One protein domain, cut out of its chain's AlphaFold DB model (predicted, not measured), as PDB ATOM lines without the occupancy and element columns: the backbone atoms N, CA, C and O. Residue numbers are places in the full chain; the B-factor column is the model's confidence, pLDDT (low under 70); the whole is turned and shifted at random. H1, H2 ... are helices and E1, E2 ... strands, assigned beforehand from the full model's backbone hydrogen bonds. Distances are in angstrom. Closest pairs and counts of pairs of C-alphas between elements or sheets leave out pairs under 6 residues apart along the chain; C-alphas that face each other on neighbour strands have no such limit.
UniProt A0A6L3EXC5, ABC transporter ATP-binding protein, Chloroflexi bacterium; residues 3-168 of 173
ATOM      1  N   LEU A   3     -25.466  -2.748 -21.756       63.75
ATOM      2  CA  LEU A   3     -24.708  -2.153 -20.665       63.75
ATOM      3  C   LEU A   3     -23.442  -2.979 -20.521       63.75
ATOM      4  O   LEU A   3     -23.521  -4.196 -20.378       63.75
ATOM      5  N   VAL A   4     -22.289  -2.328 -20.584       69.88
ATOM      6  CA  VAL A   4     -21.004  -2.963 -20.321       69.88
ATOM      7  C   VAL A   4     -20.619  -2.616 -18.893       69.88
ATOM      8  O   VAL A   4     -20.234  -1.491 -18.591       69.88
ATOM      9  N   CYS A   5     -20.765  -3.586 -18.010       70.75
ATOM     10  CA  CYS A   5     -20.397  -3.490 -16.613       70.75
ATOM     11  C   CYS A   5     -18.960  -3.955 -16.429       70.75
ATOM     12  O   CYS A   5     -18.612  -5.044 -16.887       70.75
ATOM     13  N   ALA A   6     -18.147  -3.170 -15.729       67.50
ATOM     14  CA  ALA A   6     -16.862  -3.631 -15.232       67.50
ATOM     15  C   ALA A   6     -16.860  -3.605 -13.706       67.50
ATOM     16  O   ALA A   6     -17.203  -2.592 -13.095       67.50
ATOM     17  N   SER A   7     -16.411  -4.703 -13.106       61.78
ATOM     18  CA  SER A   7     -16.094  -4.755 -11.685       61.78
ATOM     19  C   SER A   7     -14.660  -5.229 -11.461       61.78
ATOM     20  O   SER A   7     -14.190  -6.168 -12.116       61.78
ATOM     21  N   SER A   8     -13.939  -4.556 -10.564       62.56
ATOM     22  CA  SER A   8     -12.534  -4.832 -10.266       62.56
ATOM     23  C   SER A   8     -12.229  -4.622  -8.788       62.56
ATOM     24  O   SER A   8     -12.513  -3.572  -8.230       62.56
ATOM     25  N   THR A   9     -11.514  -5.564  -8.173       54.62
ATOM     26  CA  THR A   9     -10.980  -5.410  -6.806       54.62
ATOM     27  C   THR A   9      -9.774  -4.462  -6.729       54.62
ATOM     28  O   THR A   9      -9.147  -4.339  -5.675       54.62
ATOM     29  N   ARG A  10      -9.391  -3.804  -7.837       52.38
ATOM     30  CA  ARG A  10      -8.234  -2.900  -7.898       52.38
ATOM     31  C   ARG A  10      -8.667  -1.448  -8.141       52.38
ATOM     32  O   ARG A  10      -9.261  -1.176  -9.181       52.38
ATOM     33  N   PRO A  11      -8.240  -0.491  -7.294       41.91
ATOM     34  CA  PRO A  11      -8.668   0.911  -7.376       41.91
ATOM     35  C   PRO A  11      -8.159   1.676  -8.616       41.91
ATOM     36  O   PRO A  11      -8.651   2.756  -8.904       41.91
ATOM     37  N   ASN A  12      -7.210   1.121  -9.385       40.16
ATOM     38  CA  ASN A  12      -6.624   1.747 -10.584       40.16
ATOM     39  C   ASN A  12      -6.983   1.006 -11.889       40.16
ATOM     40  O   ASN A  12      -6.160   0.917 -12.810       40.16
ATOM     41  N   PHE A  13      -8.178   0.411 -11.983       43.28
ATOM     42  CA  PHE A  13      -8.634  -0.193 -13.235       43.28
ATOM     43  C   PHE A  13      -8.999   0.900 -14.249       43.28
ATOM     44  O   PHE A  13     -10.139   1.348 -14.360       43.28
ATOM     45  N   ILE A  14      -7.991   1.337 -15.002       40.06
ATOM     46  CA  ILE A  14      -8.171   2.185 -16.178       40.06
ATOM     47  C   ILE A  14      -9.013   1.378 -17.173       40.06
ATOM     48  O   ILE A  14      -8.552   0.342 -17.668       40.06
ATOM     49  N   PHE A  15     -10.223   1.867 -17.471       42.69
ATOM     50  CA  PHE A  15     -11.055   1.480 -18.616       42.69
ATOM     51  C   PHE A  15     -10.311   1.932 -19.876       42.69
ATOM     52  O   PHE A  15     -10.673   2.894 -20.545       42.69
ATOM     53  N   ALA A  16      -9.143   1.336 -20.121       32.88
ATOM     54  CA  ALA A  16      -8.304   1.733 -21.224       32.88
ATOM     55  C   ALA A  16      -9.161   1.553 -22.473       32.88
ATOM     56  O   ALA A  16      -9.842   0.533 -22.603       32.88
ATOM     57  N   THR A  17      -9.143   2.577 -23.317       32.69
ATOM     58  CA  THR A  17      -9.671   2.775 -24.678       32.69
ATOM     59  C   THR A  17      -9.277   1.654 -25.662       32.69
ATOM     60  O   THR A  17      -9.009   1.842 -26.843       32.69
ATOM     61  N   THR A  18      -9.278   0.435 -25.157       35.53
ATOM     62  CA  THR A  18      -8.509  -0.745 -25.520       35.53
ATOM     63  C   THR A  18      -9.457  -1.944 -25.504       35.53
ATOM     64  O   THR A  18      -9.054  -3.075 -25.258       35.53
ATOM     65  N   LEU A  19     -10.723  -1.727 -25.874       39.16
ATOM     66  CA  LEU A  19     -11.533  -2.784 -26.489       39.16
ATOM     67  C   LEU A  19     -10.906  -3.273 -27.820       39.16
ATOM     68  O   LEU A  19     -11.380  -4.241 -28.403       39.16
ATOM     69  N   LEU A  20      -9.803  -2.654 -28.278       38.50
ATOM     70  CA  LEU A  20      -9.089  -2.974 -29.518       38.50
ATOM     71  C   LEU A  20      -7.616  -3.404 -29.356       38.50
ATOM     72  O   LEU A  20      -6.969  -3.676 -30.368       38.50
ATOM     73  N   HIS A  21      -7.047  -3.498 -28.144       32.47
ATOM     74  CA  HIS A  21      -5.642  -3.924 -27.988       32.47
ATOM     75  C   HIS A  21      -5.449  -5.079 -26.996       32.47
ATOM     76  O   HIS A  21      -5.526  -4.983 -25.773       32.47
ATOM     77  N   ARG A  22      -5.207  -6.228 -27.615       36.88
ATOM     78  CA  ARG A  22      -5.235  -7.592 -27.106       36.88
ATOM     79  C   ARG A  22      -3.938  -7.929 -26.355       36.88
ATOM     80  O   ARG A  22      -3.115  -8.676 -26.879       36.88
ATOM     81  N   SER A  23      -3.682  -7.345 -25.176       32.31
ATOM     82  CA  SER A  23      -2.367  -7.542 -24.517       32.31
ATOM     83  C   SER A  23      -2.327  -7.558 -22.979       32.31
ATOM     84  O   SER A  23      -1.266  -7.309 -22.411       32.31
ATOM     85  N   ARG A  24      -3.411  -7.905 -22.264       39.91
ATOM     86  CA  ARG A  24      -3.313  -8.245 -20.826       39.91
ATOM     87  C   ARG A  24      -3.789  -9.682 -20.547       39.91
ATOM     88  O   ARG A  24      -4.959  -9.973 -20.771       39.91
ATOM     89  N   PRO A  25      -2.918 -10.582 -20.044       38.50
ATOM     90  CA  PRO A  25      -3.178 -12.027 -19.971       38.50
ATOM     91  C   PRO A  25      -4.173 -12.479 -18.881       38.50
ATOM     92  O   PRO A  25      -4.359 -13.678 -18.709       38.50
ATOM     93  N   GLN A  26      -4.815 -11.565 -18.143       47.06
ATOM     94  CA  GLN A  26      -5.714 -11.900 -17.021       47.06
ATOM     95  C   GLN A  26      -7.157 -11.391 -17.184       47.06
ATOM     96  O   GLN A  26      -7.961 -11.528 -16.270       47.06
ATOM     97  N   CYS A  27      -7.519 -10.819 -18.336       41.69
ATOM     98  CA  CYS A  27      -8.899 -10.413 -18.611       41.69
ATOM     99  C   CYS A  27      -9.655 -11.593 -19.237       41.69
ATOM    100  O   CYS A  27      -9.447 -11.910 -20.408       41.69
ATOM    101  N   ARG A  28     -10.509 -12.272 -18.462       46.44
ATOM    102  CA  ARG A  28     -11.453 -13.258 -19.003       46.44
ATOM    103  C   ARG A  28     -12.775 -12.560 -19.314       46.44
ATOM    104  O   ARG A  28     -13.502 -12.193 -18.400       46.44
ATOM    105  N   CYS A  29     -13.082 -12.388 -20.598       39.75
ATOM    106  CA  CYS A  29     -14.409 -11.966 -21.039       39.75
ATOM    107  C   CYS A  29     -15.356 -13.168 -20.941       39.75
ATOM    108  O   CYS A  29     -15.181 -14.141 -21.674       39.75
ATOM    109  N   PHE A  30     -16.334 -13.110 -20.041       49.38
ATOM    110  CA  PHE A  30     -17.427 -14.074 -19.999       49.38
ATOM    111  C   PHE A  30     -18.612 -13.477 -20.761       49.38
ATOM    112  O   PHE A  30     -19.176 -12.470 -20.343       49.38
ATOM    113  N   GLN A  31     -18.966 -14.066 -21.906       39.38
ATOM    114  CA  GLN A  31     -20.236 -13.771 -22.571       39.38
ATOM    115  C   GLN A  31     -21.303 -14.624 -21.882       39.38
ATOM    116  O   GLN A  31     -21.286 -15.846 -22.004       39.38
ATOM    117  N   LEU A  32     -22.152 -13.980 -21.082       48.56
ATOM    118  CA  LEU A  32     -23.229 -14.624 -20.334       48.56
ATOM    119  C   LEU A  32     -24.542 -14.320 -21.036       48.56
ATOM    120  O   LEU A  32     -25.227 -13.351 -20.723       48.56
ATOM    121  N   GLU A  33     -24.845 -15.122 -22.044       40.66
ATOM    122  CA  GLU A  33     -26.169 -15.137 -22.644       40.66
ATOM    123  C   GLU A  33     -27.049 -15.989 -21.709       40.66
ATOM    124  O   GLU A  33     -26.774 -17.169 -21.504       40.66
ATOM    125  N   ASP A  34     -28.029 -15.336 -21.074       46.84
ATOM    126  CA  ASP A  34     -29.060 -15.876 -20.168       46.84
ATOM    127  C   ASP A  34     -28.667 -16.150 -18.698       46.84
ATOM    128  O   ASP A  34     -28.641 -17.294 -18.244       46.84
ATOM    129  N   TYR A  35     -28.450 -15.095 -17.896       54.59
ATOM    130  CA  TYR A  35     -28.256 -15.242 -16.445       54.59
ATOM    131  C   TYR A  35     -29.172 -14.336 -15.606       54.59
ATOM    132  O   TYR A  35     -28.905 -13.152 -15.431       54.59
ATOM    133  N   HIS A  36     -30.254 -14.922 -15.082       55.72
ATOM    134  CA  HIS A  36     -31.231 -14.275 -14.187       55.72
ATOM    135  C   HIS A  36     -31.223 -14.872 -12.765       55.72
ATOM    136  O   HIS A  36     -32.095 -14.559 -11.958       55.72
ATOM    137  N   ASP A  37     -30.289 -15.779 -12.463       61.00
ATOM    138  CA  ASP A  37     -30.231 -16.483 -11.180       61.00
ATOM    139  C   ASP A  37     -29.299 -15.727 -10.207       61.00
ATOM    140  O   ASP A  37     -28.137 -15.512 -10.500       61.00
ATOM    141  N   PRO A  38     -29.752 -15.264  -9.040       61.28
ATOM    142  CA  PRO A  38     -28.900 -14.499  -8.126       61.28
ATOM    143  C   PRO A  38     -27.693 -15.295  -7.585       61.28
ATOM    144  O   PRO A  38     -26.688 -14.700  -7.188       61.28
ATOM    145  N   HIS A  39     -27.732 -16.635  -7.599       65.56
ATOM    146  CA  HIS A  39     -26.682 -17.451  -6.978       65.56
ATOM    147  C   HIS A  39     -25.327 -17.387  -7.678       65.56
ATOM    148  O   HIS A  39     -24.301 -17.476  -7.005       65.56
ATOM    149  N   PHE A  40     -25.275 -17.227  -9.001       72.00
ATOM    150  CA  PHE A  40     -23.996 -17.147  -9.710       72.00
ATOM    151  C   PHE A  40     -23.452 -15.744  -9.864       72.00
ATOM    152  O   PHE A  40     -22.242 -15.611  -9.997       72.00
ATOM    153  N   LEU A  41     -24.269 -14.702  -9.691       71.06
ATOM    154  CA  LEU A  41     -23.728 -13.365  -9.439       71.06
ATOM    155  C   LEU A  41     -22.977 -13.349  -8.102       71.06
ATOM    156  O   LEU A  41     -21.835 -12.891  -8.050       71.06
ATOM    157  N   ALA A  42     -23.554 -13.957  -7.059       73.00
ATOM    158  CA  ALA A  42     -22.878 -14.132  -5.775       73.00
ATOM    159  C   ALA A  42     -21.594 -14.972  -5.910       73.00
ATOM    160  O   ALA A  42     -20.532 -14.550  -5.457       73.00
ATOM    161  N   LEU A  43     -21.646 -16.105  -6.623       76.06
ATOM    162  CA  LEU A  43     -20.466 -16.942  -6.864       76.06
ATOM    163  C   LEU A  43     -19.359 -16.201  -7.628       76.06
ATOM    164  O   LEU A  43     -18.177 -16.340  -7.314       76.06
ATOM    165  N   LEU A  44     -19.718 -15.421  -8.649       75.06
ATOM    166  CA  LEU A  44     -18.757 -14.627  -9.409       75.06
ATOM    167  C   LEU A  44     -18.143 -13.517  -8.557       75.06
ATOM    168  O   LEU A  44     -16.946 -13.264  -8.687       75.06
ATOM    169  N   SER A  45     -18.925 -12.903  -7.667       72.88
ATOM    170  CA  SER A  45     -18.434 -11.925  -6.692       72.88
ATOM    171  C   SER A  45     -17.433 -12.552  -5.715       72.88
ATOM    172  O   SER A  45     -16.343 -12.015  -5.516       72.88
ATOM    173  N   GLU A  46     -17.740 -13.736  -5.176       75.94
ATOM    174  CA  GLU A  46     -16.827 -14.478  -4.297       75.94
ATOM    175  C   GLU A  46     -15.526 -14.868  -5.016       75.94
ATOM    176  O   GLU A  46     -14.428 -14.697  -4.481       75.94
ATOM    177  N   LEU A  47     -15.621 -15.361  -6.257       74.06
ATOM    178  CA  LEU A  47     -14.451 -15.707  -7.069       74.06
ATOM    179  C   LEU A  47     -13.615 -14.474  -7.419       74.06
ATOM    180  O   LEU A  47     -12.387 -14.540  -7.386       74.06
ATOM    181  N   ARG A  48     -14.260 -13.349  -7.735       72.38
ATOM    182  CA  ARG A  48     -13.601 -12.064  -7.995       72.38
ATOM    183  C   ARG A  48     -12.738 -11.646  -6.809       72.38
ATOM    184  O   ARG A  48     -11.575 -11.299  -7.008       72.38
ATOM    185  N   GLU A  49     -13.296 -11.698  -5.602       76.19
ATOM    186  CA  GLU A  49     -12.609 -11.309  -4.366       76.19
ATOM    187  C   GLU A  49     -11.475 -12.261  -4.012       76.19
ATOM    188  O   GLU A  49     -10.363 -11.826  -3.708       76.19
ATOM    189  N   LYS A  50     -11.728 -13.566  -4.111       77.00
ATOM    190  CA  LYS A  50     -10.743 -14.589  -3.763       77.00
ATOM    191  C   LYS A  50      -9.559 -14.627  -4.731       77.00
ATOM    192  O   LYS A  50      -8.422 -14.794  -4.298       77.00
ATOM    193  N   GLU A  51      -9.819 -14.469  -6.028       76.44
ATOM    194  CA  GLU A  51      -8.826 -14.649  -7.096       76.44
ATOM    195  C   GLU A  51      -8.316 -13.316  -7.684       76.44
ATOM    196  O   GLU A  51      -7.513 -13.314  -8.619       76.44
ATOM    197  N   ASN A  52      -8.742 -12.166  -7.141       71.31
ATOM    198  CA  ASN A  52      -8.349 -10.822  -7.593       71.31
ATOM    199  C   ASN A  52      -8.572 -10.587  -9.099       71.31
ATOM    200  O   ASN A  52      -7.708 -10.068  -9.820       71.31
ATOM    201  N   LEU A  53      -9.748 -10.993  -9.578       71.12
ATOM    202  CA  LEU A  53     -10.125 -10.912 -10.986       71.12
ATOM    203  C   LEU A  53     -10.814  -9.581 -11.300       71.12
ATOM    204  O   LEU A  53     -11.393  -8.924 -10.440       71.12
ATOM    205  N   SER A  54     -10.758  -9.185 -12.569       71.81
ATOM    206  CA  SER A  54     -11.631  -8.141 -13.111       71.81
ATOM    207  C   SER A  54     -12.635  -8.803 -14.033       71.81
ATOM    208  O   SER A  54     -12.242  -9.634 -14.858       71.81
ATOM    209  N   ILE A  55     -13.909  -8.452 -13.883       71.94
ATOM    210  CA  ILE A  55     -14.983  -9.055 -14.659       71.94
ATOM    211  C   ILE A  55     -15.693  -7.993 -15.485       71.94
ATOM    212  O   ILE A  55     -15.994  -6.905 -14.999       71.94
ATOM    213  N   LEU A  56     -15.909  -8.330 -16.754       76.12
ATOM    214  CA  LEU A  56     -16.667  -7.540 -17.710       76.12
ATOM    215  C   LEU A  56     -17.939  -8.310 -18.058       76.12
ATOM    216  O   LEU A  56     -17.846  -9.432 -18.559       76.12
ATOM    217  N   PHE A  57     -19.095  -7.699 -17.834       74.12
ATOM    218  CA  PHE A  57     -20.394  -8.274 -18.163       74.12
ATOM    219  C   PHE A  57     -21.130  -7.389 -19.157       74.12
ATOM    220  O   PHE A  57     -21.045  -6.164 -19.084       74.12
ATOM    221  N   ILE A  58     -21.865  -8.010 -20.079       74.75
ATOM    222  CA  ILE A  58     -22.770  -7.303 -20.983       74.75
ATOM    223  C   ILE A  58     -24.186  -7.730 -20.632       74.75
ATOM    224  O   ILE A  58     -24.531  -8.893 -20.810       74.75
ATOM    225  N   THR A  59     -24.993  -6.804 -20.127       75.12
ATOM    226  CA  THR A  59     -26.382  -7.082 -19.746       75.12
ATOM    227  C   THR A  59     -27.313  -5.973 -20.218       75.12
ATOM    228  O   THR A  59     -26.887  -4.896 -20.632       75.12
ATOM    229  N   HIS A  60     -28.603  -6.266 -20.211       77.12
ATOM    230  CA  HIS A  60     -29.668  -5.290 -20.405       77.12
ATOM    231  C   HIS A  60     -30.431  -5.015 -19.102       77.12
ATOM    232  O   HIS A  60     -31.275  -4.125 -19.083       77.12
ATOM    233  N   ASP A  61     -30.144  -5.760 -18.034       73.81
ATOM    234  CA  ASP A  61     -30.763  -5.584 -16.726       73.81
ATOM    235  C   ASP A  61     -29.911  -4.634 -15.881       73.81
ATOM    236  O   ASP A  61     -28.766  -4.934 -15.539       73.81
ATOM    237  N   LEU A  62     -30.468  -3.463 -15.578       74.44
ATOM    238  CA  LEU A  62     -29.797  -2.450 -14.775       74.44
ATOM    239  C   LEU A  62     -29.859  -2.753 -13.270       74.44
ATOM    240  O   LEU A  62     -28.990  -2.279 -12.548       74.44
ATOM    241  N   GLY A  63     -30.816  -3.564 -12.804       70.69
ATOM    242  CA  GLY A  63     -30.875  -4.028 -11.415       70.69
ATOM    243  C   GLY A  63     -29.660  -4.887 -11.075       70.69
ATOM    244  O   GLY A  63     -28.966  -4.628 -10.097       70.69
ATOM    245  N   VAL A  64     -29.303  -5.811 -11.973       73.12
ATOM    246  CA  VAL A  64     -28.051  -6.580 -11.862       73.12
ATOM    247  C   VAL A  64     -26.832  -5.656 -11.857       73.12
ATOM    248  O   VAL A  64     -25.893  -5.871 -11.093       73.12
ATOM    249  N   VAL A  65     -26.832  -4.618 -12.696       77.25
ATOM    250  CA  VAL A  65     -25.698  -3.690 -12.800       77.25
ATOM    251  C   VAL A  65     -25.539  -2.840 -11.540       77.25
ATOM    252  O   VAL A  65     -24.417  -2.669 -11.074       77.25
ATOM    253  N   ALA A  66     -26.641  -2.371 -10.957       76.19
ATOM    254  CA  ALA A  66     -26.637  -1.590  -9.725       76.19
ATOM    255  C   ALA A  66     -26.093  -2.377  -8.520       76.19
ATOM    256  O   ALA A  66     -25.444  -1.798  -7.657       76.19
ATOM    257  N   GLU A  67     -26.320  -3.693  -8.468       74.25
ATOM    258  CA  GLU A  67     -25.877  -4.528  -7.343       74.25
ATOM    259  C   GLU A  67     -24.440  -5.054  -7.483       74.25
ATOM    260  O   GLU A  67     -23.813  -5.400  -6.481       74.25
ATOM    261  N   THR A  68     -23.909  -5.157  -8.707       71.38
ATOM    262  CA  THR A  68     -22.680  -5.939  -8.963       71.38
ATOM    263  C   THR A  68     -21.514  -5.159  -9.564       71.38
ATOM    264  O   THR A  68     -20.389  -5.669  -9.572       71.38
ATOM    265  N   CYS A  69     -21.741  -3.945 -10.064       77.50
ATOM    266  CA  CYS A  69     -20.768  -3.217 -10.877       77.50
ATOM    267  C   CYS A  69     -20.196  -2.005 -10.155       77.50
ATOM    268  O   CYS A  69     -20.938  -1.190  -9.625       77.50
ATOM    269  N   ASP A  70     -18.879  -1.824 -10.244       81.31
ATOM    270  CA  ASP A  70     -18.228  -0.593  -9.780       81.31
ATOM    271  C   ASP A  70     -18.384   0.525 -10.828       81.31
ATOM    272  O   ASP A  70     -18.547   1.704 -10.512       81.31
ATOM    273  N   ARG A  71     -18.333   0.147 -12.114       85.19
ATOM    274  CA  ARG A  71     -18.440   1.052 -13.264       85.19
ATOM    275  C   ARG A  71     -19.358   0.483 -14.332       85.19
ATOM    276  O   ARG A  71     -19.378  -0.726 -14.581       85.19
ATOM    277  N   VAL A  72     -20.038   1.375 -15.042       88.88
ATOM    278  CA  VAL A  72     -20.935   1.022 -16.146       88.88
ATOM    279  C   VAL A  72     -20.659   1.895 -17.362       88.88
ATOM    280  O   VAL A  72     -20.405   3.091 -17.241       88.88
ATOM    281  N   ALA A  73     -20.719   1.290 -18.546       90.56
ATOM    282  CA  ALA A  73     -20.762   1.984 -19.821       90.56
ATOM    283  C   ALA A  73     -22.083   1.667 -20.533       90.56
ATOM    284  O   ALA A  73     -22.422   0.509 -20.784       90.56
ATOM    285  N   VAL A  74     -22.830   2.710 -20.869       90.12
ATOM    286  CA  VAL A  74     -24.118   2.636 -21.553       90.12
ATOM    287  C   VAL A  74     -23.874   2.685 -23.053       90.12
ATOM    288  O   VAL A  74     -23.281   3.642 -23.554       90.12
ATOM    289  N   ALA A  75     -24.340   1.670 -23.786       89.56
ATOM    290  CA  ALA A  75     -24.213   1.619 -25.236       89.56
ATOM    291  C   ALA A  75     -25.553   1.810 -25.957       89.56
ATOM    292  O   ALA A  75     -26.566   1.188 -25.622       89.56
ATOM    293  N   TYR A  76     -25.528   2.593 -27.034       86.75
ATOM    294  CA  TYR A  76     -26.635   2.775 -27.965       86.75
ATOM    295  C   TYR A  76     -26.162   2.603 -29.409       86.75
ATOM    296  O   TYR A  76     -25.155   3.183 -29.808       86.75
ATOM    297  N   ALA A  77     -26.887   1.800 -30.198       83.88
ATOM    298  CA  ALA A  77     -26.574   1.528 -31.609       83.88
ATOM    299  C   ALA A  77     -25.087   1.173 -31.858       83.88
ATOM    300  O   ALA A  77     -24.465   1.649 -32.803       83.88
ATOM    301  N   GLY A  78     -24.503   0.357 -30.970       82.44
ATOM    302  CA  GLY A  78     -23.106  -0.084 -31.068       82.44
ATOM    303  C   GLY A  78     -22.058   0.929 -30.592       82.44
ATOM    304  O   GLY A  78     -20.869   0.670 -30.753       82.44
ATOM    305  N   ARG A  79     -22.458   2.059 -29.995       84.62
ATOM    306  CA  ARG A  79     -21.539   3.081 -29.474       84.62
ATOM    307  C   ARG A  79     -21.755   3.326 -27.992       84.62
ATOM    308  O   ARG A  79     -22.897   3.381 -27.550       84.62
ATOM    309  N   ILE A  80     -20.671   3.509 -27.243       90.25
ATOM    310  CA  ILE A  80     -20.754   3.967 -25.853       90.25
ATOM    311  C   ILE A  80     -21.174   5.436 -25.861       90.25
ATOM    312  O   ILE A  80     -20.544   6.254 -26.528       90.25
ATOM    313  N   VAL A  81     -22.252   5.750 -25.150       92.25
ATOM    314  CA  VAL A  81     -22.801   7.109 -25.057       92.25
ATOM    315  C   VAL A  81     -22.548   7.756 -23.698       92.25
ATOM    316  O   VAL A  81     -22.507   8.981 -23.609       92.25
ATOM    317  N   GLU A  82     -22.331   6.953 -22.659       92.81
ATOM    318  CA  GLU A  82     -22.029   7.413 -21.304       92.81
ATOM    319  C   GLU A  82     -21.257   6.327 -20.546       92.81
ATOM    320  O   GLU A  82     -21.526   5.142 -20.738       92.81
ATOM    321  N   ILE A  83     -20.281   6.707 -19.726       92.12
ATOM    322  CA  ILE A  83     -19.479   5.798 -18.902       92.12
ATOM    323  C   ILE A  83     -19.053   6.504 -17.617       92.12
ATOM    324  O   ILE A  83     -18.662   7.662 -17.662       92.12
ATOM    325  N   GLY A  84     -19.086   5.817 -16.480       91.19
ATOM    326  CA  GLY A  84     -18.707   6.403 -15.192       91.19
ATOM    327  C   GLY A  84     -18.744   5.381 -14.062       91.19
ATOM    328  O   GLY A  84     -18.883   4.177 -14.321       91.19
ATOM    329  N   ALA A  85     -18.598   5.854 -12.822       90.00
ATOM    330  CA  ALA A  85     -18.968   5.060 -11.658       90.00
ATOM    331  C   ALA A  85     -20.466   4.734 -11.711       90.00
ATOM    332  O   ALA A  85     -21.248   5.467 -12.324       90.00
ATOM    333  N   ILE A  86     -20.861   3.613 -11.108       87.00
ATOM    334  CA  ILE A  86     -22.261   3.185 -11.133       87.00
ATOM    335  C   ILE A  86     -23.191   4.272 -10.578       87.00
ATOM    336  O   ILE A  86     -24.170   4.621 -11.234       87.00
ATOM    337  N   ASP A  87     -22.828   4.882  -9.451       86.50
ATOM    338  CA  ASP A  87     -23.630   5.919  -8.806       86.50
ATOM    339  C   ASP A  87     -23.765   7.173  -9.681       86.50
ATOM    340  O   ASP A  87     -24.868   7.691  -9.846       86.50
ATOM    341  N   ASP A  88     -22.685   7.619 -10.327       89.00
ATOM    342  CA  ASP A  88     -22.724   8.794 -11.205       89.00
ATOM    343  C   ASP A  88     -23.634   8.570 -12.418       89.00
ATOM    344  O   ASP A  88     -24.421   9.436 -12.801       89.00
ATOM    345  N   VAL A  89     -23.569   7.380 -13.020       88.38
ATOM    346  CA  VAL A  89     -24.388   7.056 -14.193       88.38
ATOM    347  C   VAL A  89     -25.852   6.824 -13.813       88.38
ATOM    348  O   VAL A  89     -26.727   7.148 -14.613       88.38
ATOM    349  N   LEU A  90     -26.140   6.288 -12.621       84.88
ATOM    350  CA  LEU A  90     -27.509   6.040 -12.156       84.88
ATOM    351  C   LEU A  90     -28.199   7.301 -11.624       84.88
ATOM    352  O   LEU A  90     -29.374   7.518 -11.919       84.88
ATOM    353  N   TYR A  91     -27.494   8.126 -10.849       85.25
ATOM    354  CA  TYR A  91     -28.093   9.256 -10.130       85.25
ATOM    355  C   TYR A  91     -27.806  10.609 -10.785       85.25
ATOM    356  O   TYR A  91     -28.658  11.494 -10.752       85.25
ATOM    357  N   GLU A  92     -26.656  10.761 -11.443       88.25
ATOM    358  CA  GLU A  92     -26.209  12.011 -12.071       88.25
ATOM    359  C   GLU A  92     -26.145  11.916 -13.599       88.25
ATOM    360  O   GLU A  92     -25.397  12.646 -14.249       88.25
ATOM    361  N   THR A  93     -26.973  11.052 -14.194       89.62
ATOM    362  CA  THR A  93     -26.997  10.798 -15.639       89.62
ATOM    363  C   THR A  93     -27.042  12.073 -16.488       89.62
ATOM    364  O   THR A  93     -27.843  12.995 -16.284       89.62
ATOM    365  N   LYS A  94     -26.196  12.112 -17.517       91.75
ATOM    366  CA  LYS A  94     -26.031  13.285 -18.375       91.75
ATOM    367  C   LYS A  94     -26.548  13.041 -19.785       91.75
ATOM    368  O   LYS A  94     -27.188  13.938 -20.345       91.75
ATOM    369  N   HIS A  95     -26.351  11.863 -20.370       93.12
ATOM    370  CA  HIS A  95     -26.761  11.624 -21.752       93.12
ATOM    371  C   HIS A  95     -28.297  11.447 -21.858       93.12
ATOM    372  O   HIS A  95     -28.863  10.616 -21.144       93.12
ATOM    373  N   PRO A  96     -29.008  12.144 -22.775       91.69
ATOM    374  CA  PRO A  96     -30.474  12.057 -22.893       91.69
ATOM    375  C   PRO A  96     -31.021  10.634 -23.097       91.69
ATOM    376  O   PRO A  96     -32.109  10.307 -22.630       91.69
ATOM    377  N   TYR A  97     -30.252   9.763 -23.758       90.38
ATOM    378  CA  TYR A  97     -30.578   8.333 -23.849       90.38
ATOM    379  C   TYR A  97     -30.583   7.637 -22.482       90.38
ATOM    380  O   TYR A  97     -31.550   6.950 -22.165       90.38
ATOM    381  N   THR A  98     -29.534   7.820 -21.676       88.88
ATOM    382  CA  THR A  98     -29.409   7.215 -20.345       88.88
ATOM    383  C   THR A  98     -30.491   7.741 -19.401       88.88
ATOM    384  O   THR A  98     -31.138   6.949 -18.723       88.88
ATOM    385  N   LYS A  99     -30.796   9.047 -19.454       88.19
ATOM    386  CA  LYS A  99     -31.937   9.658 -18.746       88.19
ATOM    387  C   LYS A  99     -33.259   8.978 -19.088       88.19
ATOM    388  O   LYS A  99     -33.993   8.559 -18.196       88.19
ATOM    389  N   GLY A 100     -33.544   8.840 -20.382       84.25
ATOM    390  CA  GLY A 100     -34.757   8.173 -20.847       84.25
ATOM    391  C   GLY A 100     -34.797   6.688 -20.485       84.25
ATOM    392  O   GLY A 100     -35.876   6.150 -20.262       84.25
ATOM    393  N   LEU A 101     -33.638   6.026 -20.414       82.88
ATOM    394  CA  LEU A 101     -33.532   4.630 -20.005       82.88
ATOM    395  C   LEU A 101     -33.886   4.469 -18.525       82.88
ATOM    396  O   LEU A 101     -34.781   3.694 -18.203       82.88
ATOM    397  N   LEU A 102     -33.238   5.237 -17.649       80.81
ATOM    398  CA  LEU A 102     -33.496   5.230 -16.208       80.81
ATOM    399  C   LEU A 102     -34.949   5.598 -15.897       80.81
ATOM    400  O   LEU A 102     -35.611   4.920 -15.119       80.81
ATOM    401  N   GLY A 103     -35.479   6.618 -16.580       73.75
ATOM    402  CA  GLY A 103     -36.871   7.044 -16.449       73.75
ATOM    403  C   GLY A 103     -37.906   6.033 -16.957       73.75
ATOM    404  O   GLY A 103     -39.090   6.195 -16.671       73.75
ATOM    405  N   ALA A 104     -37.494   4.992 -17.685       71.50
ATOM    406  CA  ALA A 104     -38.366   3.908 -18.131       71.50
ATOM    407  C   ALA A 104     -38.336   2.680 -17.197       71.50
ATOM    408  O   ALA A 104     -39.113   1.750 -17.417       71.50
ATOM    409  N   MET A 105     -37.454   2.650 -16.188       71.19
ATOM    410  CA  MET A 105     -37.243   1.489 -15.313       71.19
ATOM    411  C   MET A 105     -37.997   1.637 -13.981       71.19
ATOM    412  O   MET A 105     -37.629   2.483 -13.170       71.19
ATOM    413  N   PRO A 106     -39.028   0.811 -13.715       61.03
ATOM    414  CA  PRO A 106     -39.877   0.946 -12.527       61.03
ATOM    415  C   PRO A 106     -39.125   0.819 -11.199       61.03
ATOM    416  O   PRO A 106     -39.465   1.514 -10.248       61.03
ATOM    417  N   ASP A 107     -38.108  -0.043 -11.145       63.84
ATOM    418  CA  ASP A 107     -37.399  -0.386  -9.903       63.84
ATOM    419  C   ASP A 107     -36.486   0.742  -9.397       63.84
ATOM    420  O   ASP A 107     -36.120   0.766  -8.225       63.84
ATOM    421  N   LEU A 108     -36.148   1.701 -10.264       61.78
ATOM    422  CA  LEU A 108     -35.282   2.842  -9.946       61.78
ATOM    423  C   LEU A 108     -36.061   4.152  -9.764       61.78
ATOM    424  O   LEU A 108     -35.482   5.187  -9.439       61.78
ATOM    425  N   ILE A 109     -37.378   4.123  -9.970       57.75
ATOM    426  CA  ILE A 109     -38.241   5.299  -9.902       57.75
ATOM    427  C   ILE A 109     -39.077   5.220  -8.617       57.75
ATOM    428  O   ILE A 109     -39.757   4.217  -8.393       57.75
ATOM    429  N   PRO A 110     -39.102   6.271  -7.772       56.22
ATOM    430  CA  PRO A 110     -39.959   6.281  -6.594       56.22
ATOM    431  C   PRO A 110     -41.428   6.067  -6.984       56.22
ATOM    432  O   PRO A 110     -41.920   6.644  -7.961       56.22
ATOM    433  N   HIS A 111     -42.143   5.242  -6.215       54.94
ATOM    434  CA  HIS A 111     -43.538   4.904  -6.499       54.94
ATOM    435  C   HIS A 111     -44.399   6.164  -6.693       54.94
ATOM    436  O   HIS A 111     -44.483   7.014  -5.809       54.94
ATOM    437  N   GLY A 112     -45.063   6.265  -7.852       54.03
ATOM    438  CA  GLY A 112     -45.962   7.376  -8.189       54.03
ATOM    439  C   GLY A 112     -45.434   8.369  -9.230       54.03
ATOM    440  O   GLY A 112     -46.187   9.257  -9.629       54.03
ATOM    441  N   HIS A 113     -44.200   8.222  -9.719       52.06
ATOM    442  CA  HIS A 113     -43.714   9.014 -10.855       52.06
ATOM    443  C   HIS A 113     -44.087   8.385 -12.211       52.06
ATOM    444  O   HIS A 113     -44.056   7.160 -12.358       52.06
ATOM    445  N   PRO A 114     -44.452   9.202 -13.220       55.66
ATOM    446  CA  PRO A 114     -44.785   8.703 -14.548       55.66
ATOM    447  C   PRO A 114     -43.544   8.139 -15.246       55.66
ATOM    448  O   PRO A 114     -42.499   8.789 -15.282       55.66
ATOM    449  N   LEU A 115     -43.688   6.953 -15.841       66.00
ATOM    450  CA  LEU A 115     -42.648   6.346 -16.670       66.00
ATOM    451  C   LEU A 115     -42.363   7.236 -17.884       66.00
ATOM    452  O   LEU A 115     -43.279   7.634 -18.611       66.00
ATOM    453  N   GLN A 116     -41.088   7.520 -18.124       63.41
ATOM    454  CA  GLN A 116     -40.647   8.167 -19.350       63.41
ATOM    455  C   GLN A 116     -40.546   7.128 -20.462       63.41
ATOM    456  O   GLN A 116     -39.886   6.103 -20.329       63.41
ATOM    457  N   VAL A 117     -41.199   7.402 -21.590       66.50
ATOM    458  CA  VAL A 117     -41.129   6.546 -22.775       66.50
ATOM    459  C   VAL A 117     -40.212   7.207 -23.793       66.50
ATOM    460  O   VAL A 117     -40.495   8.305 -24.268       66.50
ATOM    461  N   ILE A 118     -39.130   6.527 -24.178       70.62
ATOM    462  CA  ILE A 118     -38.284   6.991 -25.281       70.62
ATOM    463  C   ILE A 118     -39.026   6.753 -26.600       70.62
ATOM    464  O   ILE A 118     -39.046   5.638 -27.127       70.62
ATOM    465  N   THR A 119     -39.603   7.805 -27.170       63.66
ATOM    466  CA  THR A 119     -40.346   7.736 -28.434       63.66
ATOM    467  C   THR A 119     -39.447   7.432 -29.641       63.66
ATOM    468  O   THR A 119     -38.249   7.727 -29.640       63.66
ATOM    469  N   GLY A 120     -40.028   6.844 -30.693       64.31
ATOM    470  CA  GLY A 120     -39.347   6.517 -31.954       64.31
ATOM    471  C   GLY A 120     -38.741   5.107 -32.013       64.31
ATOM    472  O   GLY A 120     -38.653   4.399 -31.011       64.31
ATOM    473  N   SER A 121     -38.325   4.689 -33.209       64.31
ATOM    474  CA  SER A 121     -37.685   3.394 -33.473       64.31
ATOM    475  C   SER A 121     -36.159   3.484 -33.381       64.31
ATOM    476  O   SER A 121     -35.562   4.520 -33.662       64.31
ATOM    477  N   VAL A 122     -35.510   2.399 -32.950       65.62
ATOM    478  CA  VAL A 122     -34.040   2.290 -32.948       65.62
ATOM    479  C   VAL A 122     -33.531   2.374 -34.400       65.62
ATOM    480  O   VAL A 122     -34.127   1.717 -35.255       65.62
ATOM    481  N   PRO A 123     -32.475   3.162 -34.692       63.09
ATOM    482  CA  PRO A 123     -31.859   3.195 -36.014       63.09
ATOM    483  C   PRO A 123     -31.429   1.801 -36.473       63.09
ATOM    484  O   PRO A 123     -30.974   0.989 -35.663       63.09
ATOM    485  N   ASP A 124     -31.557   1.536 -37.768       66.31
ATOM    486  CA  ASP A 124     -31.089   0.288 -38.359       66.31
ATOM    487  C   ASP A 124     -29.559   0.192 -38.228       66.31
ATOM    488  O   ASP A 124     -28.832   1.104 -38.626       66.31
ATOM    489  N   GLY A 125     -29.064  -0.915 -37.672       62.66
ATOM    490  CA  GLY A 125     -27.629  -1.159 -37.525       62.66
ATOM    491  C   GLY A 125     -26.895  -1.279 -38.865       62.66
ATOM    492  O   GLY A 125     -25.688  -1.059 -38.913       62.66
ATOM    493  N   LEU A 126     -27.611  -1.590 -39.952       64.81
ATOM    494  CA  LEU A 126     -27.054  -1.665 -41.306       64.81
ATOM    495  C   LEU A 126     -27.000  -0.305 -42.012       64.81
ATOM    496  O   LEU A 126     -26.282  -0.164 -43.000       64.81
ATOM    497  N   ASN A 127     -27.731   0.694 -41.510       65.38
ATOM    498  CA  ASN A 127     -27.769   2.037 -42.079       65.38
ATOM    499  C   ASN A 127     -27.604   3.094 -40.972       65.38
ATOM    500  O   ASN A 127     -28.587   3.718 -40.553       65.38
ATOM    501  N   PRO A 128     -26.373   3.267 -40.453       69.44
ATOM    502  CA  PRO A 128     -26.116   4.186 -39.357       69.44
ATOM    503  C   PRO A 128     -26.395   5.630 -39.783       69.44
ATOM    504  O   PRO A 128     -25.992   6.077 -40.858       69.44
ATOM    505  N   VAL A 129     -27.075   6.375 -38.912       80.12
ATOM    506  CA  VAL A 129     -27.280   7.814 -39.099       80.12
ATOM    507  C   VAL A 129     -25.959   8.567 -38.927       80.12
ATOM    508  O   VAL A 129     -25.104   8.164 -38.137       80.12
ATOM    509  N   ALA A 130     -25.791   9.661 -39.670       85.00
ATOM    510  CA  ALA A 130     -24.643  10.544 -39.502       85.00
ATOM    511  C   ALA A 130     -24.690  11.254 -38.136       85.00
ATOM    512  O   ALA A 130     -25.761  11.545 -37.603       85.00
ATOM    513  N   GLY A 131     -23.515  11.541 -37.578       90.06
ATOM    514  CA  GLY A 131     -23.379  12.212 -36.289       90.06
ATOM    515  C   GLY A 131     -23.755  11.341 -35.085       90.06
ATOM    516  O   GLY A 131     -23.367  10.176 -34.993       90.06
ATOM    517  N   CYS A 132     -24.475  11.916 -34.122       90.88
ATOM    518  CA  CYS A 132     -24.910  11.241 -32.900       90.88
ATOM    519  C   CYS A 132     -25.999  10.190 -33.207       90.88
ATOM    520  O   CYS A 132     -27.103  10.568 -33.596       90.88
ATOM    521  N   PRO A 133     -25.796   8.887 -32.929       88.94
ATOM    522  CA  PRO A 133     -26.779   7.852 -33.266       88.94
ATOM    523  C   PRO A 133     -28.155   8.044 -32.615       88.94
ATOM    524  O   PRO A 133     -29.162   7.557 -33.122       88.94
ATOM    525  N   PHE A 134     -28.209   8.748 -31.480       91.19
ATOM    526  CA  PHE A 134     -29.445   9.013 -30.750       91.19
ATOM    527  C   PHE A 134     -30.187  10.274 -31.229       91.19
ATOM    528  O   PHE A 134     -31.334  10.489 -30.836       91.19
ATOM    529  N   HIS A 135     -29.599  11.087 -32.115       91.94
ATOM    530  CA  HIS A 135     -30.200  12.341 -32.584       91.94
ATOM    531  C   HIS A 135     -31.649  12.216 -33.120       91.94
ATOM    532  O   HIS A 135     -32.394  13.183 -32.969       91.94
ATOM    533  N   PRO A 136     -32.107  11.098 -33.735       88.75
ATOM    534  CA  PRO A 136     -33.488  10.989 -34.220       88.75
ATOM    535  C   PRO A 136     -34.537  10.891 -33.106       88.75
ATOM    536  O   PRO A 136     -35.715  11.134 -33.354       88.75
ATOM    537  N   ARG A 137     -34.119  10.495 -31.898       88.50
ATOM    538  CA  ARG A 137     -34.987  10.257 -30.731       88.50
ATOM    539  C   ARG A 137     -34.669  11.181 -29.559       88.50
ATOM    540  O   ARG A 137     -35.386  11.167 -28.564       88.50
ATOM    541  N   CYS A 138     -33.585  11.944 -29.664       89.81
ATOM    542  CA  CYS A 138     -33.133  12.851 -28.628       89.81
ATOM    543  C   CYS A 138     -34.097  14.045 -28.507       89.81
ATOM    544  O   CYS A 138     -34.305  14.735 -29.508       89.81
ATOM    545  N   PRO A 139     -34.657  14.323 -27.314       89.88
ATOM    546  CA  PRO A 139     -35.477  15.515 -27.093       89.88
ATOM    547  C   PRO A 139     -34.654  16.809 -27.189       89.88
ATOM    548  O   PRO A 139     -35.178  17.838 -27.605       89.88
ATOM    549  N   ASP A 140     -33.355  16.732 -26.889       92.38
ATOM    550  CA  ASP A 140     -32.411  17.853 -26.872       92.38
ATOM    551  C   ASP A 140     -31.528  17.895 -28.139       92.38
ATOM    552  O   ASP A 140     -30.339  18.224 -28.096       92.38
ATOM    553  N   VAL A 141     -32.064  17.466 -29.287       93.62
ATOM    554  CA  VAL A 141     -31.301  17.409 -30.544       93.62
ATOM    555  C   VAL A 141     -30.907  18.807 -31.037       93.62
ATOM    556  O   VAL A 141     -31.735  19.707 -31.138       93.62
ATOM    557  N   MET A 142     -29.639  18.960 -31.421       93.50
ATOM    558  CA  MET A 142     -29.096  20.158 -32.071       93.50
ATOM    559  C   MET A 142     -28.633  19.833 -33.495       93.50
ATOM    560  O   MET A 142     -28.400  18.669 -33.828       93.50
ATOM    561  N   ASP A 143     -28.448  20.852 -34.335       92.62
ATOM    562  CA  ASP A 143     -28.003  20.657 -35.724       92.62
ATOM    563  C   ASP A 143     -26.634  19.967 -35.812       92.62
ATOM    564  O   ASP A 143     -26.444  19.075 -36.640       92.62
ATOM    565  N   ILE A 144     -25.714  20.292 -34.894       93.25
ATOM    566  CA  ILE A 144     -24.405  19.631 -34.796       93.25
ATOM    567  C   ILE A 144     -24.538  18.117 -34.577       93.25
ATOM    568  O   ILE A 144     -23.801  17.349 -35.187       93.25
ATOM    569  N   CYS A 145     -25.550  17.667 -33.824       92.31
ATOM    570  CA  CYS A 145     -25.781  16.249 -33.541       92.31
ATOM    571  C   CYS A 145     -26.130  15.437 -34.796       92.31
ATOM    572  O   CYS A 145     -25.966  14.221 -34.786       92.31
ATOM    573  N   ARG A 146     -26.643  16.079 -35.854       92.38
ATOM    574  CA  ARG A 146     -26.987  15.426 -37.132       92.38
ATOM    575  C   ARG A 146     -25.786  15.307 -38.070       92.38
ATOM    576  O   ARG A 146     -25.815  14.513 -39.004       92.38
ATOM    577  N   ALA A 147     -24.771  16.141 -37.858       90.25
ATOM    578  CA  ALA A 147     -23.620  16.267 -38.742       90.25
ATOM    579  C   ALA A 147     -22.358  15.623 -38.158       90.25
ATOM    580  O   ALA A 147     -21.542  15.093 -38.908       90.25
ATOM    581  N   GLN A 148     -22.199  15.663 -36.834       89.81
ATOM    582  CA  GLN A 148     -20.968  15.292 -36.154       89.81
ATOM    583  C   GLN A 148     -21.232  14.401 -34.936       89.81
ATOM    584  O   GLN A 148     -22.282  14.453 -34.294       89.81
ATOM    585  N   GLU A 149     -20.272  13.518 -34.672       87.12
ATOM    586  CA  GLU A 149     -20.213  12.736 -33.443       87.12
ATOM    587  C   GLU A 149     -19.611  13.571 -32.318       87.12
ATOM    588  O   GLU A 149     -18.590  14.238 -32.503       87.12
ATOM    589  N   SER A 150     -20.212  13.487 -31.134       89.06
ATOM    590  CA  SER A 150     -19.648  14.129 -29.952       89.06
ATOM    591  C   SER A 150     -18.427  13.351 -29.465       89.06
ATOM    592  O   SER A 150     -18.513  12.125 -29.331       89.06
ATOM    593  N   PRO A 151     -17.318  14.026 -29.118       90.38
ATOM    594  CA  PRO A 151     -16.267  13.400 -28.328       90.38
ATOM    595  C   PRO A 151     -16.796  13.044 -26.931       90.38
ATOM    596  O   PRO A 151     -17.828  13.565 -26.496       90.38
ATOM    597  N   PHE A 152     -16.068  12.180 -26.221       90.62
ATOM    598  CA  PHE A 152     -16.281  11.986 -24.788       90.62
ATOM    599  C   PHE A 152     -15.859  13.239 -24.034       90.62
ATOM    600  O   PHE A 152     -14.717  13.683 -24.142       90.62
ATOM    601  N   ILE A 153     -16.792  13.780 -23.267       91.50
ATOM    602  CA  ILE A 153     -16.606  14.960 -22.433       91.50
ATOM    603  C   ILE A 153     -16.754  14.520 -20.982       91.50
ATOM    604  O   ILE A 153     -17.635  13.712 -20.691       91.50
ATOM    605  N   ASN A 154     -15.906  15.032 -20.092       91.38
ATOM    606  CA  ASN A 154     -16.087  14.829 -18.659       91.38
ATOM    607  C   ASN A 154     -17.257  15.684 -18.168       91.38
ATOM    608  O   ASN A 154     -17.266  16.897 -18.370       91.38
ATOM    609  N   VAL A 155     -18.254  15.029 -17.584       89.38
ATOM    610  CA  VAL A 155     -19.542  15.614 -17.201       89.38
ATOM    611  C   VAL A 155     -19.850  15.454 -15.708       89.38
ATOM    612  O   VAL A 155     -20.959  15.773 -15.274       89.38
ATOM    613  N   GLY A 156     -18.885  14.976 -14.921       83.00
ATOM    614  CA  GLY A 156     -19.060  14.703 -13.498       83.00
ATOM    615  C   GLY A 156     -17.737  14.595 -12.738       83.00
ATOM    616  O   GLY A 156     -16.712  15.142 -13.148       83.00
ATOM    617  N   GLN A 157     -17.778  13.912 -11.595       74.31
ATOM    618  CA  GLN A 157     -16.580  13.541 -10.835       74.31
ATOM    619  C   GLN A 157     -15.980  12.237 -11.406       74.31
ATOM    620  O   GLN A 157     -16.609  11.569 -12.222       74.31
ATOM    621  N   ASP A 158     -14.730  11.925 -11.050       69.44
ATOM    622  CA  ASP A 158     -14.103  10.599 -11.219       69.44
ATOM    623  C   ASP A 158     -14.353   9.859 -12.563       69.44
ATOM    624  O   ASP A 158     -14.896   8.756 -12.615       69.44
ATOM    625  N   ASP A 159     -13.876  10.432 -13.678       82.75
ATOM    626  CA  ASP A 159     -13.958   9.847 -15.034       82.75
ATOM    627  C   ASP A 159     -15.397   9.563 -15.542       82.75
ATOM    628  O   ASP A 159     -15.601   8.657 -16.363       82.75
ATOM    629  N   HIS A 160     -16.406  10.334 -15.105       90.56
ATOM    630  CA  HIS A 160     -17.751  10.311 -15.698       90.56
ATOM    631  C   HIS A 160     -17.758  11.016 -17.059       90.56
ATOM    632  O   HIS A 160     -17.747  12.241 -17.163       90.56
ATOM    633  N   LEU A 161     -17.768  10.229 -18.132       92.75
ATOM    634  CA  LEU A 161     -17.697  10.700 -19.508       92.75
ATOM    635  C   LEU A 161     -19.025  10.497 -20.245       92.75
ATOM    636  O   LEU A 161     -19.599   9.409 -20.223       92.75
ATOM    637  N   ALA A 162     -19.456  11.499 -21.007       94.00
ATOM    638  CA  ALA A 162     -20.594  11.397 -21.918       94.00
ATOM    639  C   ALA A 162     -20.220  11.854 -23.332       94.00
ATOM    640  O   ALA A 162     -19.570  12.880 -23.524       94.00
ATOM    641  N   ALA A 163     -20.670  11.106 -24.338       93.75
ATOM    642  CA  ALA A 163     -20.547  11.482 -25.744       93.75
ATOM    643  C   ALA A 163     -21.766  12.315 -26.172       93.75
ATOM    644  O   ALA A 163     -22.613  11.858 -26.942       93.75
ATOM    645  N   CYS A 164     -21.890  13.537 -25.639       94.12
ATOM    646  CA  CYS A 164     -23.017  14.428 -25.923       94.12
ATOM    647  C   CYS A 164     -22.599  15.896 -26.099       94.12
ATOM    648  O   CYS A 164     -22.040  16.503 -25.188       94.12
ATOM    649  N   HIS A 165     -22.995  16.502 -27.224       93.12
ATOM    650  CA  HIS A 165     -22.710  17.909 -27.536       93.12
ATOM    651  C   HIS A 165     -23.320  18.914 -26.549       93.12
ATOM    652  O   HIS A 165     -22.902  20.070 -26.530       93.12
ATOM    653  N   LEU A 166     -24.292  18.508 -25.720       91.81
ATOM    654  CA  LEU A 166     -24.857  19.377 -24.681       91.81
ATOM    655  C   LEU A 166     -23.794  19.885 -23.700       91.81
ATOM    656  O   LEU A 166     -23.911  21.005 -23.213       91.81
ATOM    657  N   TYR A 167     -22.745  19.094 -23.460       89.31
ATOM    658  CA  TYR A 167     -21.736  19.373 -22.436       89.31
ATOM    659  C   TYR A 167     -20.402  19.861 -23.011       89.31
ATOM    660  O   TYR A 167     -19.458  20.114 -22.270       89.31
ATOM    661  N   GLU A 168     -20.302  20.056 -24.329       81.00
ATOM    662  CA  GLU A 168     -19.042  20.407 -25.006       81.00
ATOM    663  C   GLU A 168     -18.453  21.752 -24.531       81.00
ATOM    664  O   GLU A 168     -17.255  21.988 -24.658       81.00
TER     665      GLU A 168
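What this domain is: This is residues 3 to 168 of the 173 residues of the protein "ABC transporter ATP-binding protein" of Chloroflexi bacterium (UniProt A0A6L3EXC5). With little regular structure, this is a small, twisted four-stranded sheet with short helices H2 and H3 over one face and long loops around it; residues 16 to 25 stick out. The 166 printed residues, mixed in class with only 64 in named elements, run E1 H1 E2 H2 E3 E4 H3 H4 H5; the antiparallel order is E2, E1, E3, E4. It is compact, radius of gyration of the C-alphas 16.8 A, spanning 50 by 43 by 34 A.

Where its parts are: E1 is residues 3 to 8, from C-alpha 3 at (-24.708, -2.153, -20.665); E2 is 54 to 59, E3 71 to 76, E4 79 to 85, 18.1 A long. H1 is 38 to 51, 20.1 A long, H2 62 to 68, H3 86 to 91, H4 96 to 102, H5 143 to 147, ending at (-23.620, 16.267, -38.742).

How they stand to each other: Within hydrogen-bond range are N 5 and O 57 of E1 and E2, 2.8 A, N 4 and O 73 of E1 and E3, 2.8 A, and N 74 and O 82 of the hairpin E3 and E4, 2.8 A. E2, H2 and E3 form a split strand-helix-strand unit, E1 between its same-way strands, with a right-handed crossover. H2 is over E1, height over the sheet 8.9 A, closest C-alphas Cys 5 and Val 65, 6.5 A. H3, on the same face, is over E4, height 7.6 A. H1 and H4 only graze the sheet; H5 is not on it. Every O i to N i+4 pair is within range in H1, H2, H3 and H4; H5 has 0 of 1, but 2 of 2 O i to N i+3.

The domain as a whole: The C-alphas farthest apart, Lys 50 and Asp 143, are 50.6 A apart. The printed part has no cut; the links E1 to H1 and H4 to H5 are long. pLDDT is under 70 at 59 residues, among them 6 to 39.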